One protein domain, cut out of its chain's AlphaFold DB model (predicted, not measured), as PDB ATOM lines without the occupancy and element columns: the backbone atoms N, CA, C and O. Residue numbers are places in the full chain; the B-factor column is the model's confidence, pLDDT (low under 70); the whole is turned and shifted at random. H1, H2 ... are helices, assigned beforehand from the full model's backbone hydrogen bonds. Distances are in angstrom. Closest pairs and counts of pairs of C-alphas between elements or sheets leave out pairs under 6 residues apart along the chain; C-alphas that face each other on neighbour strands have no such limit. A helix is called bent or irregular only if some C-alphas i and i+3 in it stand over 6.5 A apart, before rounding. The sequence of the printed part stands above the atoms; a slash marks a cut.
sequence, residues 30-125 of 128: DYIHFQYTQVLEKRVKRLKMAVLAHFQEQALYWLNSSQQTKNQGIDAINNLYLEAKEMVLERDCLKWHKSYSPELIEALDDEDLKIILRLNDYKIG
ATOM      1  N   ASP A  30      18.782 -45.957  28.874       73.56
ATOM      2  CA  ASP A  30      19.304 -45.310  30.082       73.56
ATOM      3  C   ASP A  30      18.189 -44.646  30.918       73.56
ATOM      4  O   ASP A  30      18.416 -44.241  32.060       73.56
ATOM      5  N   TYR A  31      16.967 -44.528  30.379       71.56
ATOM      6  CA  TYR A  31      15.834 -43.934  31.089       71.56
ATOM      7  C   TYR A  31      15.132 -44.940  32.014       71.56
ATOM      8  O   TYR A  31      14.865 -46.088  31.654       71.56
ATOM      9  N   ILE A  32      14.716 -44.467  33.193       78.19
ATOM     10  CA  ILE A  32      13.765 -45.200  34.044       78.19
ATOM     11  C   ILE A  32      12.374 -45.234  33.386       78.19
ATOM     12  O   ILE A  32      11.969 -44.272  32.734       78.19
ATOM     13  N   HIS A  33      11.601 -46.303  33.607       74.19
ATOM     14  CA  HIS A  33      10.364 -46.603  32.862       74.19
ATOM     15  C   HIS A  33       9.364 -45.432  32.726       74.19
ATOM     16  O   HIS A  33       8.894 -45.136  31.633       74.19
ATOM     17  N   PHE A  34       9.057 -44.711  33.811       73.56
ATOM     18  CA  PHE A  34       8.112 -43.585  33.744       73.56
ATOM     19  C   PHE A  34       8.630 -42.415  32.887       73.56
ATOM     20  O   PHE A  34       7.864 -41.789  32.154       73.56
ATOM     21  N   GLN A  35       9.932 -42.125  32.960       72.75
ATOM     22  CA  GLN A  35      10.563 -41.090  32.137       72.75
ATOM     23  C   GLN A  35      10.670 -41.542  30.682       72.75
ATOM     24  O   GLN A  35      10.430 -40.747  29.775       72.75
ATOM     25  N   TYR A  36      10.970 -42.825  30.472       75.62
ATOM     26  CA  TYR A  36      11.061 -43.447  29.161       75.62
ATOM     27  C   TYR A  36       9.784 -43.225  28.345       75.62
ATOM     28  O   TYR A  36       9.866 -42.666  27.257       75.62
ATOM     29  N   THR A  37       8.605 -43.551  28.889       78.94
ATOM     30  CA  THR A  37       7.332 -43.398  28.164       78.94
ATOM     31  C   THR A  37       7.075 -41.949  27.741       78.94
ATOM     32  O   THR A  37       6.723 -41.692  26.592       78.94
ATOM     33  N   GLN A  38       7.312 -40.979  28.633       77.00
ATOM     34  CA  GLN A  38       7.103 -39.557  28.325       77.00
ATOM     35  C   GLN A  38       8.087 -39.027  27.274       77.00
ATOM     36  O   GLN A  38       7.719 -38.239  26.398       77.00
ATOM     37  N   VAL A  39       9.355 -39.430  27.373       78.56
ATOM     38  CA  VAL A  39      10.408 -39.031  26.433       78.56
ATOM     39  C   VAL A  39      10.175 -39.682  25.071       78.56
ATOM     40  O   VAL A  39      10.297 -39.009  24.044       78.56
ATOM     41  N   LEU A  40       9.793 -40.960  25.055       81.94
ATOM     42  CA  LEU A  40       9.480 -41.700  23.843       81.94
ATOM     43  C   LEU A  40       8.295 -41.071  23.114       81.94
ATOM     44  O   LEU A  40       8.428 -40.773  21.933       81.94
ATOM     45  N   GLU A  41       7.187 -40.776  23.796       83.00
ATOM     46  CA  GLU A  41       6.003 -40.170  23.171       83.00
ATOM     47  C   GLU A  41       6.345 -38.873  22.419       83.00
ATOM     48  O   GLU A  41       6.002 -38.706  21.242       83.00
ATOM     49  N   LYS A  42       7.089 -37.969  23.071       82.38
ATOM     50  CA  LYS A  42       7.515 -36.698  22.469       82.38
ATOM     51  C   LYS A  42       8.431 -36.916  21.262       82.38
ATOM     52  O   LYS A  42       8.225 -36.290  20.221       82.38
ATOM     53  N   ARG A  43       9.428 -37.799  21.387       82.50
ATOM     54  CA  ARG A  43      10.400 -38.089  20.318       82.50
ATOM     55  C   ARG A  43       9.748 -38.783  19.127       82.50
ATOM     56  O   ARG A  43      10.007 -38.395  17.995       82.50
ATOM     57  N   VAL A  44       8.849 -39.735  19.375       86.12
ATOM     58  CA  VAL A  44       8.051 -40.409  18.345       86.12
ATOM     59  C   VAL A  44       7.216 -39.396  17.576       86.12
ATOM     60  O   VAL A  44       7.247 -39.382  16.349       86.12
ATOM     61  N   LYS A  45       6.515 -38.498  18.274       83.69
ATOM     62  CA  LYS A  45       5.719 -37.454  17.622       83.69
ATOM     63  C   LYS A  45       6.578 -36.525  16.755       83.69
ATOM     64  O   LYS A  45       6.196 -36.244  15.621       83.69
ATOM     65  N   ARG A  46       7.729 -36.073  17.269       84.44
ATOM     66  CA  ARG A  46       8.669 -35.197  16.544       84.44
ATOM     67  C   ARG A  46       9.234 -35.899  15.307       84.44
ATOM     68  O   ARG A  46       9.166 -35.336  14.220       84.44
ATOM     69  N   LEU A  47       9.665 -37.157  15.441       86.50
ATOM     70  CA  LEU A  47      10.164 -37.962  14.324       86.50
ATOM     71  C   LEU A  47       9.106 -38.174  13.245       86.50
ATOM     72  O   LEU A  47       9.383 -37.957  12.071       86.50
ATOM     73  N   LYS A  48       7.878 -38.524  13.640       87.06
ATOM     74  CA  LYS A  48       6.745 -38.654  12.719       87.06
ATOM     75  C   LYS A  48       6.528 -37.374  11.906       87.06
ATOM     76  O   LYS A  48       6.417 -37.426  10.685       87.06
ATOM     77  N   MET A  49       6.513 -36.219  12.570       86.69
ATOM     78  CA  MET A  49       6.350 -34.929  11.894       86.69
ATOM     79  C   MET A  49       7.519 -34.604  10.957       86.69
ATOM     80  O   MET A  49       7.273 -34.190   9.828       86.69
ATOM     81  N   ALA A  50       8.762 -34.818  11.395       87.31
ATOM     82  CA  ALA A  50       9.952 -34.543  10.593       87.31
ATOM     83  C   ALA A  50      10.014 -35.425   9.335       87.31
ATOM     84  O   ALA A  50      10.258 -34.925   8.239       87.31
ATOM     85  N   VAL A  51       9.718 -36.723   9.466       88.56
ATOM     86  CA  VAL A  51       9.681 -37.665   8.336       88.56
ATOM     87  C   VAL A  51       8.578 -37.294   7.341       88.56
ATOM     88  O   VAL A  51       8.817 -37.297   6.134       88.56
ATOM     89  N   LEU A  52       7.382 -36.926   7.819       88.75
ATOM     90  CA  LEU A  52       6.307 -36.457   6.939       88.75
ATOM     91  C   LEU A  52       6.678 -35.172   6.203       88.75
ATOM     92  O   LEU A  52       6.441 -35.086   5.000       88.75
ATOM     93  N   ALA A  53       7.252 -34.194   6.908       87.56
ATOM     94  CA  ALA A  53       7.686 -32.937   6.308       87.56
ATOM     95  C   ALA A  53       8.725 -33.191   5.208       87.56
ATOM     96  O   ALA A  53       8.552 -32.727   4.085       87.56
ATOM     97  N   HIS A  54       9.721 -34.036   5.485       89.69
ATOM     98  CA  HIS A  54      10.745 -34.412   4.515       89.69
ATOM     99  C   HIS A  54      10.151 -35.046   3.244       89.69
ATOM    100  O   HIS A  54      10.457 -34.626   2.127       89.69
ATOM    101  N   PHE A  55       9.254 -36.032   3.376       87.25
ATOM    102  CA  PHE A  55       8.618 -36.643   2.203       87.25
ATOM    103  C   PHE A  55       7.667 -35.691   1.473       87.25
ATOM    104  O   PHE A  55       7.556 -35.761   0.248       87.25
ATOM    105  N   GLN A  56       6.999 -34.787   2.192       87.38
ATOM    106  CA  GLN A  56       6.177 -33.745   1.587       87.38
ATOM    107  C   GLN A  56       7.028 -32.800   0.736       87.38
ATOM    108  O   GLN A  56       6.655 -32.507  -0.399       87.38
ATOM    109  N   GLU A  57       8.171 -32.350   1.245       88.00
ATOM    110  CA  GLU A  57       9.101 -31.495   0.508       88.00
ATOM    111  C   GLU A  57       9.667 -32.196  -0.721       88.00
ATOM    112  O   GLU A  57       9.656 -31.614  -1.807       88.00
ATOM    113  N   GLN A  58      10.067 -33.467  -0.599       85.12
ATOM    114  CA  GLN A  58      10.475 -34.264  -1.756       85.12
ATOM    115  C   GLN A  58       9.353 -34.360  -2.796       85.12
ATOM    116  O   GLN A  58       9.585 -34.125  -3.981       85.12
ATOM    117  N   ALA A  59       8.126 -34.675  -2.375       84.56
ATOM    118  CA  ALA A  59       6.987 -34.771  -3.282       84.56
ATOM    119  C   ALA A  59       6.718 -33.437  -3.997       84.56
ATOM    120  O   ALA A  59       6.516 -33.422  -5.210       84.56
ATOM    121  N   LEU A  60       6.766 -32.312  -3.276       84.69
ATOM    122  CA  LEU A  60       6.605 -30.977  -3.854       84.69
ATOM    123  C   LEU A  60       7.737 -30.627  -4.825       84.69
ATOM    124  O   LEU A  60       7.467 -30.090  -5.899       84.69
ATOM    125  N   TYR A  61       8.984 -30.948  -4.481       85.56
ATOM    126  CA  TYR A  61      10.136 -30.753  -5.358       85.56
ATOM    127  C   TYR A  61       9.941 -31.492  -6.687       85.56
ATOM    128  O   TYR A  61      10.048 -30.882  -7.752       85.56
ATOM    129  N   TRP A  62       9.565 -32.772  -6.627       83.75
ATOM    130  CA  TRP A  62       9.374 -33.600  -7.817       83.75
ATOM    131  C   TRP A  62       8.120 -33.254  -8.632       83.75
ATOM    132  O   TRP A  62       8.099 -33.425  -9.849       83.75
ATOM    133  N   LEU A  63       7.057 -32.769  -7.987       76.94
ATOM    134  CA  LEU A  63       5.866 -32.279  -8.687       76.94
ATOM    135  C   LEU A  63       6.147 -30.993  -9.471       76.94
ATOM    136  O   LEU A  63       5.537 -30.767 -10.516       76.94
ATOM    137  N   ASN A  64       7.066 -30.166  -8.972       79.56
ATOM    138  CA  ASN A  64       7.453 -28.903  -9.591       79.56
ATOM    139  C   ASN A  64       8.616 -29.046 -10.591       79.56
ATOM    140  O   ASN A  64       8.914 -28.093 -11.317       79.56
ATOM    141  N   SER A  65       9.280 -30.206 -10.657       74.12
ATOM    142  CA  SER A  65      10.361 -30.468 -11.609       74.12
ATOM    143  C   SER A  65       9.846 -30.889 -12.991       74.12
ATOM    144  O   SER A  65       8.714 -31.339 -13.175       74.12
ATOM    145  N   SER A  66      10.683 -30.701 -14.017       67.81
ATOM    146  CA  SER A  66      10.312 -30.953 -15.413       67.81
ATOM    147  C   SER A  66       9.953 -32.426 -15.681       67.81
ATOM    148  O   SER A  66      10.280 -33.343 -14.924       67.81
ATOM    149  N   GLN A  67       9.288 -32.656 -16.818       62.94
ATOM    150  CA  GLN A  67       8.615 -33.897 -17.239       62.94
ATOM    151  C   GLN A  67       9.452 -35.197 -17.157       62.94
ATOM    152  O   GLN A  67       8.872 -36.282 -17.177       62.94
ATOM    153  N   GLN A  68      10.780 -35.104 -17.032       62.47
ATOM    154  CA  GLN A  68      11.727 -36.225 -16.937       62.47
ATOM    155  C   GLN A  68      11.790 -36.918 -15.561       62.47
ATOM    156  O   GLN A  68      12.460 -37.936 -15.435       62.47
ATOM    157  N   THR A  69      11.074 -36.419 -14.551       67.19
ATOM    158  CA  THR A  69      11.200 -36.872 -13.145       67.19
ATOM    159  C   THR A  69       9.902 -37.434 -12.547       67.19
ATOM    160  O   THR A  69       9.810 -37.711 -11.353       67.19
ATOM    161  N   LYS A  70       8.882 -37.675 -13.385       68.94
ATOM    162  CA  LYS A  70       7.539 -38.092 -12.941       68.94
ATOM    163  C   LYS A  70       7.516 -39.357 -12.079       68.94
ATOM    164  O   LYS A  70       6.744 -39.406 -11.129       68.94
ATOM    165  N   ASN A  71       8.345 -40.357 -12.384       77.44
ATOM    166  CA  ASN A  71       8.381 -41.597 -11.600       77.44
ATOM    167  C   ASN A  71       8.914 -41.349 -10.180       77.44
ATOM    168  O   ASN A  71       8.321 -41.830  -9.224       77.44
ATOM    169  N   GLN A  72       9.945 -40.509 -10.036       76.62
ATOM    170  CA  GLN A  72      10.499 -40.130  -8.728       76.62
ATOM    171  C   GLN A  72       9.479 -39.345  -7.890       76.62
ATOM    172  O   GLN A  72       9.374 -39.553  -6.684       76.62
ATOM    173  N   GLY A  73       8.667 -38.503  -8.536       76.44
ATOM    174  CA  GLY A  73       7.554 -37.823  -7.872       76.44
ATOM    175  C   GLY A  73       6.443 -38.765  -7.413       76.44
ATOM    176  O   GLY A  73       5.933 -38.607  -6.306       76.44
ATOM    177  N   ILE A  74       6.089 -39.769  -8.221       81.19
ATOM    178  CA  ILE A  74       5.106 -40.792  -7.831       81.19
ATOM    179  C   ILE A  74       5.614 -41.588  -6.622       81.19
ATOM    180  O   ILE A  74       4.859 -41.785  -5.669       81.19
ATOM    181  N   ASP A  75       6.887 -41.985  -6.626       82.12
ATOM    182  CA  ASP A  75       7.500 -42.723  -5.521       82.12
ATOM    183  C   ASP A  75       7.519 -41.894  -4.226       82.12
ATOM    184  O   ASP A  75       7.144 -42.396  -3.165       82.12
ATOM    185  N   ALA A  76       7.865 -40.604  -4.307       78.94
ATOM    186  CA  ALA A  76       7.843 -39.699  -3.157       78.94
ATOM    187  C   ALA A  76       6.429 -39.531  -2.566       78.94
ATOM    188  O   ALA A  76       6.252 -39.596  -1.349       78.94
ATOM    189  N   ILE A  77       5.405 -39.385  -3.415       83.81
ATOM    190  CA  ILE A  77       4.000 -39.296  -2.978       83.81
ATOM    191  C   ILE A  77       3.536 -40.611  -2.337       83.81
ATOM    192  O   ILE A  77       2.825 -40.589  -1.332       83.81
ATOM    193  N   ASN A  78       3.937 -41.760  -2.888       86.56
ATOM    194  CA  ASN A  78       3.598 -43.062  -2.322       86.56
ATOM    195  C   ASN A  78       4.253 -43.265  -0.946       86.56
ATOM    196  O   ASN A  78       3.579 -43.680  -0.004       86.56
ATOM    197  N   ASN A  79       5.531 -42.902  -0.798       84.31
ATOM    198  CA  ASN A  79       6.229 -42.946   0.489       84.31
ATOM    199  C   ASN A  79       5.557 -42.037   1.527       84.31
ATOM    200  O   ASN A  79       5.297 -42.481   2.647       84.31
ATOM    201  N   LEU A  80       5.178 -40.813   1.138       87.31
ATOM    202  CA  LEU A  80       4.413 -39.904   1.995       87.31
ATOM    203  C   LEU A  80       3.085 -40.532   2.447       87.31
ATOM    204  O   LEU A  80       2.737 -40.468   3.626       87.31
ATOM    205  N   TYR A  81       2.344 -41.157   1.527       87.69
ATOM    206  CA  TYR A  81       1.076 -41.818   1.837       87.69
ATOM    207  C   TYR A  81       1.249 -42.993   2.807       87.69
ATOM    208  O   TYR A  81       0.474 -43.123   3.757       87.69
ATOM    209  N   LEU A  82       2.251 -43.847   2.582       87.31
ATOM    210  CA  LEU A  82       2.516 -45.011   3.427       87.31
ATOM    211  C   LEU A  82       2.901 -44.595   4.850       87.31
ATOM    212  O   LEU A  82       2.313 -45.109   5.803       87.31
ATOM    213  N   GLU A  83       3.808 -43.626   4.994       85.12
ATOM    214  CA  GLU A  83       4.198 -43.100   6.306       85.12
ATOM    215  C   GLU A  83       3.010 -42.426   7.007       85.12
ATOM    216  O   GLU A  83       2.723 -42.731   8.164       85.12
ATOM    217  N   ALA A  84       2.223 -41.598   6.307       84.56
ATOM    218  CA  ALA A  84       1.029 -40.979   6.887       84.56
ATOM    219  C   ALA A  84      -0.002 -42.020   7.356       84.56
ATOM    220  O   ALA A  84      -0.576 -41.893   8.441       84.56
ATOM    221  N   LYS A  85      -0.225 -43.078   6.566       85.31
ATOM    222  CA  LYS A  85      -1.139 -44.170   6.917       85.31
ATOM    223  C   LYS A  85      -0.679 -44.899   8.176       85.31
ATOM    224  O   LYS A  85      -1.495 -45.155   9.059       85.31
ATOM    225  N   GLU A  86       0.607 -45.219   8.271       82.00
ATOM    226  CA  GLU A  86       1.173 -45.875   9.449       82.00
ATOM    227  C   GLU A  86       0.993 -45.016  10.709       82.00
ATOM    228  O   GLU A  86       0.545 -45.508  11.744       82.00
ATOM    229  N   MET A  87       1.240 -43.708  10.604       80.06
ATOM    230  CA  MET A  87       1.109 -42.776  11.726       80.06
ATOM    231  C   MET A  87      -0.324 -42.633  12.246       80.06
ATOM    232  O   MET A  87      -0.514 -42.374  13.436       80.06
ATOM    233  N   VAL A  88      -1.326 -42.806  11.379       78.38
ATOM    234  CA  VAL A  88      -2.747 -42.788  11.760       78.38
ATOM    235  C   VAL A  88      -3.159 -44.081  12.466       78.38
ATOM    236  O   VAL A  88      -3.980 -44.032  13.390       78.38
ATOM    237  N   LEU A  89      -2.617 -45.218  12.019       80.25
ATOM    238  CA  LEU A  89      -2.968 -46.549  12.514       80.25
ATOM    239  C   LEU A  89      -2.284 -46.869  13.848       80.25
ATOM    240  O   LEU A  89      -2.947 -47.380  14.749       80.25
ATOM    241  N   GLU A  90      -1.004 -46.527  14.004       79.00
ATOM    242  CA  GLU A  90      -0.241 -46.798  15.225       79.00
ATOM    243  C   GLU A  90      -0.103 -45.531  16.078       79.00
ATOM    244  O   GLU A  90       0.830 -44.731  15.930       79.00
ATOM    245  N   ARG A  91      -1.083 -45.331  16.967       72.94
ATOM    246  CA  ARG A  91      -1.133 -44.180  17.887       72.94
ATOM    247  C   ARG A  91      -0.354 -44.407  19.178       72.94
ATOM    248  O   ARG A  91      -0.001 -43.430  19.832       72.94
ATOM    249  N   ASP A  92      -0.112 -45.661  19.545       83.06
ATOM    250  CA  ASP A  92       0.604 -46.008  20.766       83.06
ATOM    251  C   ASP A  92       2.116 -45.888  20.537       83.06
ATOM    252  O   ASP A  92       2.709 -46.626  19.749       83.06
ATOM    253  N   CYS A  93       2.754 -44.933  21.218       79.44
ATOM    254  CA  CYS A  93       4.189 -44.703  21.073       79.44
ATOM    255  C   CYS A  93       5.040 -45.883  21.562       79.44
ATOM    256  O   CYS A  93       6.129 -46.073  21.029       79.44
ATOM    257  N   LEU A  94       4.536 -46.704  22.493       82.88
ATOM    258  CA  LEU A  94       5.240 -47.891  22.988       82.88
ATOM    259  C   LEU A  94       5.242 -49.027  21.963       82.88
ATOM    260  O   LEU A  94       6.098 -49.899  22.000       82.88
ATOM    261  N   LYS A  95       4.298 -49.032  21.019       82.50
ATOM    262  CA  LYS A  95       4.255 -50.034  19.946       82.50
ATOM    263  C   LYS A  95       5.032 -49.601  18.715       82.50
ATOM    264  O   LYS A  95       5.413 -50.445  17.904       82.50
ATOM    265  N   TRP A  96       5.303 -48.306  18.583       82.12
ATOM    266  CA  TRP A  96       5.928 -47.740  17.399       82.12
ATOM    267  C   TRP A  96       7.451 -47.924  17.406       82.12
ATOM    268  O   TRP A  96       8.215 -47.039  17.790       82.12
ATOM    269  N   HIS A  97       7.877 -49.101  16.951       80.94
ATOM    270  CA  HIS A  97       9.277 -49.467  16.764       80.94
ATOM    271  C   HIS A  97       9.664 -49.338  15.292       80.94
ATOM    272  O   HIS A  97       9.220 -50.119  14.450       80.94
ATOM    273  N   LYS A  98      10.523 -48.364  14.982       82.69
ATOM    274  CA  LYS A  98      11.039 -48.124  13.627       82.69
ATOM    275  C   LYS A  98      12.554 -48.020  13.639       82.69
ATOM    276  O   LYS A  98      13.174 -47.560  14.597       82.69
ATOM    277  N   SER A  99      13.147 -48.453  12.538       85.69
ATOM    278  CA  SER A  99      14.541 -48.189  12.199       85.69
ATOM    279  C   SER A  99      14.529 -47.511  10.841       85.69
ATOM    280  O   SER A  99      14.056 -48.097   9.867       85.69
ATOM    281  N   TYR A 100      14.979 -46.266  10.801       84.38
ATOM    282  CA  TYR A 100      15.108 -45.521   9.555       84.38
ATOM    283  C   TYR A 100      16.548 -45.632   9.059       84.38
ATOM    284  O   TYR A 100      17.464 -45.868   9.849       84.38
ATOM    285  N   SER A 101      16.756 -45.502   7.747       89.56
ATOM    286  CA  SER A 101      18.119 -45.505   7.222       89.56
ATOM    287  C   SER A 101      18.868 -44.258   7.713       89.56
ATOM    288  O   SER A 101      18.238 -43.203   7.872       89.56
ATOM    289  N   PRO A 102      20.190 -44.341   7.948       91.38
ATOM    290  CA  PRO A 102      20.981 -43.179   8.334       91.38
ATOM    291  C   PRO A 102      20.787 -42.010   7.369       91.38
ATOM    292  O   PRO A 102      20.552 -40.894   7.806       91.38
ATOM    293  N   GLU A 103      20.770 -42.268   6.062       91.88
ATOM    294  CA  GLU A 103      20.641 -41.239   5.026       91.88
ATOM    295  C   GLU A 103      19.351 -40.425   5.165       91.88
ATOM    296  O   GLU A 103      19.383 -39.207   5.017       91.88
ATOM    297  N   LEU A 104      18.226 -41.080   5.481       89.62
ATOM    298  CA  LEU A 104      16.956 -40.389   5.697       89.62
ATOM    299  C   LEU A 104      17.025 -39.496   6.935       89.62
ATOM    300  O   LEU A 104      16.582 -38.354   6.889       89.62
ATOM    301  N   ILE A 105      17.583 -40.012   8.033       90.88
ATOM    302  CA  ILE A 105      17.698 -39.262   9.286       90.88
ATOM    303  C   ILE A 105      18.615 -38.054   9.119       90.88
ATOM    304  O   ILE A 105      18.266 -36.952   9.538       90.88
ATOM    305  N   GLU A 106      19.755 -38.234   8.458       90.19
ATOM    306  CA  GLU A 106      20.707 -37.156   8.199       90.19
ATOM    307  C   GLU A 106      20.140 -36.067   7.271       90.19
ATOM    308  O   GLU A 106      20.584 -34.918   7.338       90.19
ATOM    309  N   ALA A 107      19.129 -36.394   6.461       89.19
ATOM    310  CA  ALA A 107      18.437 -35.464   5.572       89.19
ATOM    311  C   ALA A 107      17.249 -34.719   6.216       89.19
ATOM    312  O   ALA A 107      16.613 -33.911   5.541       89.19
ATOM    313  N   LEU A 108      16.919 -34.986   7.486       87.88
ATOM    314  CA  LEU A 108      15.892 -34.227   8.213       87.88
ATOM    315  C   LEU A 108      16.408 -32.824   8.570       87.88
ATOM    316  O   LEU A 108      17.603 -32.632   8.744       87.88
ATOM    317  N   ASP A 109      15.528 -31.853   8.782       80.38
ATOM    318  CA  ASP A 109      15.945 -30.505   9.223       80.38
ATOM    319  C   ASP A 109      16.182 -30.403  10.741       80.38
ATOM    320  O   ASP A 109      16.571 -29.363  11.269       80.38
ATOM    321  N   ASP A 110      15.941 -31.492  11.465       81.06
ATOM    322  CA  ASP A 110      15.898 -31.530  12.921       81.06
ATOM    323  C   ASP A 110      17.208 -32.082  13.519       81.06
ATOM    324  O   ASP A 110      17.366 -33.292  13.701       81.06
ATOM    325  N   GLU A 111      18.169 -31.198  13.805       76.25
ATOM    326  CA  GLU A 111      19.511 -31.573  14.288       76.25
ATOM    327  C   GLU A 111      19.501 -32.295  15.648       76.25
ATOM    328  O   GLU A 111      20.232 -33.274  15.836       76.25
ATOM    329  N   ASP A 112      18.630 -31.894  16.581       73.06
ATOM    330  CA  ASP A 112      18.481 -32.600  17.863       73.06
ATOM    331  C   ASP A 112      18.052 -34.047  17.646       73.06
ATOM    332  O   ASP A 112      18.562 -34.981  18.272       73.06
ATOM    333  N   LEU A 113      17.069 -34.236  16.764       78.75
ATOM    334  CA  LEU A 113      16.516 -35.541  16.466       78.75
ATOM    335  C   LEU A 113      17.559 -36.435  15.794       78.75
ATOM    336  O   LEU A 113      17.626 -37.620  16.124       78.75
ATOM    337  N   LYS A 114      18.419 -35.876  14.932       83.31
ATOM    338  CA  LYS A 114      19.578 -36.596  14.382       83.31
ATOM    339  C   LYS A 114      20.500 -37.079  15.486       83.31
ATOM    340  O   LYS A 114      20.856 -38.254  15.503       83.31
ATOM    341  N   ILE A 115      20.862 -36.213  16.432       79.06
ATOM    342  CA  ILE A 115      21.736 -36.578  17.557       79.06
ATOM    343  C   ILE A 115      21.095 -37.686  18.398       79.06
ATOM    344  O   ILE A 115      21.743 -38.692  18.683       79.06
ATOM    345  N   ILE A 116      19.808 -37.551  18.724       77.56
ATOM    346  CA  ILE A 116      19.044 -38.569  19.452       77.56
ATOM    347  C   ILE A 116      19.070 -39.903  18.705       77.56
ATOM    348  O   ILE A 116      19.335 -40.937  19.314       77.56
ATOM    349  N   LEU A 117      18.803 -39.909  17.402       84.88
ATOM    350  CA  LEU A 117      18.769 -41.147  16.632       84.88
ATOM    351  C   LEU A 117      20.158 -41.759  16.450       84.88
ATOM    352  O   LEU A 117      20.281 -42.969  16.603       84.88
ATOM    353  N   ARG A 118      21.214 -40.964  16.251       83.56
ATOM    354  CA  ARG A 118      22.605 -41.452  16.247       83.56
ATOM    355  C   ARG A 118      22.970 -42.144  17.561       83.56
ATOM    356  O   ARG A 118      23.580 -43.207  17.540       83.56
ATOM    357  N   LEU A 119      22.565 -41.577  18.701       80.62
ATOM    358  CA  LEU A 119      22.806 -42.173  20.024       80.62
ATOM    359  C   LEU A 119      22.089 -43.520  20.214       80.62
ATOM    360  O   LEU A 119      22.509 -44.317  21.053       80.62
ATOM    361  N   ASN A 120      21.032 -43.765  19.436       81.19
ATOM    362  CA  ASN A 120      20.179 -44.950  19.496       81.19
ATOM    363  C   ASN A 120      20.283 -45.823  18.232       81.19
ATOM    364  O   ASN A 120      19.321 -46.498  17.866       81.19
ATOM    365  N   ASP A 121      21.429 -45.798  17.544       85.94
ATOM    366  CA  ASP A 121      21.709 -46.615  16.353       85.94
ATOM    367  C   ASP A 121      20.637 -46.491  15.248       85.94
ATOM    368  O   ASP A 121      20.285 -47.466  14.582       85.94
ATOM    369  N   TYR A 122      20.101 -45.280  15.071       87.00
ATOM    370  CA  TYR A 122      19.036 -44.923  14.125       87.00
ATOM    371  C   TYR A 122      17.696 -45.639  14.365       87.00
ATOM    372  O   TYR A 122      16.864 -45.780  13.462       87.00
ATOM    373  N   LYS A 123      17.460 -46.069  15.609       85.06
ATOM    374  CA  LYS A 123      16.221 -46.712  16.050       85.06
ATOM    375  C   LYS A 123      15.429 -45.811  16.982       85.06
ATOM    376  O   LYS A 123      15.980 -44.993  17.719       85.06
ATOM    377  N   ILE A 124      14.118 -46.016  16.977       84.00
ATOM    378  CA  ILE A 124      13.212 -45.471  17.984       84.00
ATOM    379  C   ILE A 124      12.449 -46.604  18.672       84.00
ATOM    380  O   ILE A 124      12.106 -47.602  18.034       84.00
ATOM    381  N   GLY A 125      12.215 -46.450  19.977       75.38
ATOM    382  CA  GLY A 125      11.724 -47.530  20.839       75.38
ATOM    383  C   GLY A 125      12.867 -48.291  21.525       75.38
ATOM    384  O   GLY A 125      14.038 -47.976  21.334       75.38
TER     385      GLY A 125
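This is residues 30 to 125 of the 128 residues of an uncharacterized protein of Gallibacterium salpingitidis (UniProt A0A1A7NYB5). Picture a long helical hairpin, H1 and H2, joined by a tight turn at one end and opening as a narrow V, with the short helices H3 and H4 to one side of H1. A long stretch, residues 90 to 101, leads from the open end of H2 to H3, and H1 makes the longest axis. The 96 printed residues hold four named helices, in the order H1, H2, H3, H4, and no named strand; the class is all helix. The whole is only just compact, close to loose, with a radius of gyration of the C-alphas of 14.9 A, and its outline, 53 by 27 by 15 A, is only just elongated.

Find C-alpha 33 at (10.364, -46.603, 32.862); from there H1, residues 33 to 64, runs 46.1 A. H2, residues 67 to 89, starts at C-alpha 67 (8.615, -33.897, -17.239) and runs 34.3 A; it is irregular, with C-alphas 68 and 71 8.3 A apart. H3 is residues 102 to 106, and H4, residues 111 to 119, ends at C-alpha 119 (22.806, -42.173, 20.024).

H1, with residues 48 to 63 alone, touches H2 in a hairpin, at a shallow tilt of 24 degrees, opposite ways; the closest C-alphas, of Trp 62 and Gly 73, are 4.6 A apart. H1, with residues 43 to 47 alone, only just touches H4, with 3 pairs of C-alphas within 8 A, the closest those of Leu 47 and Leu 113, 7.1 A. Their tilt is steep, 59 degrees, opposite ways. H3 and H4 only just touch, also with 3 pairs, the closest C-alphas being those of Ile 105 and Lys 114, 6.1 A. H1 and H3 are near each other, while H2 is apart from H3 and H4. Every O i to N i+4 pair is within hydrogen-bond range in H3 and H4, against 27 of 28 in H1 and 17 of 19 in H2. Look too at residues 98 to 99, which pair antiparallel with residues 123 to 124.

The C-alphas farthest apart, of Ile 32 and Gln 67, are 52.8 A apart. The printed part has no cut, and the link from H2 to H3, 12 residues, is long. Mean pLDDT of the printed part is 81.7; look for values under 70 at residues 66 to 70.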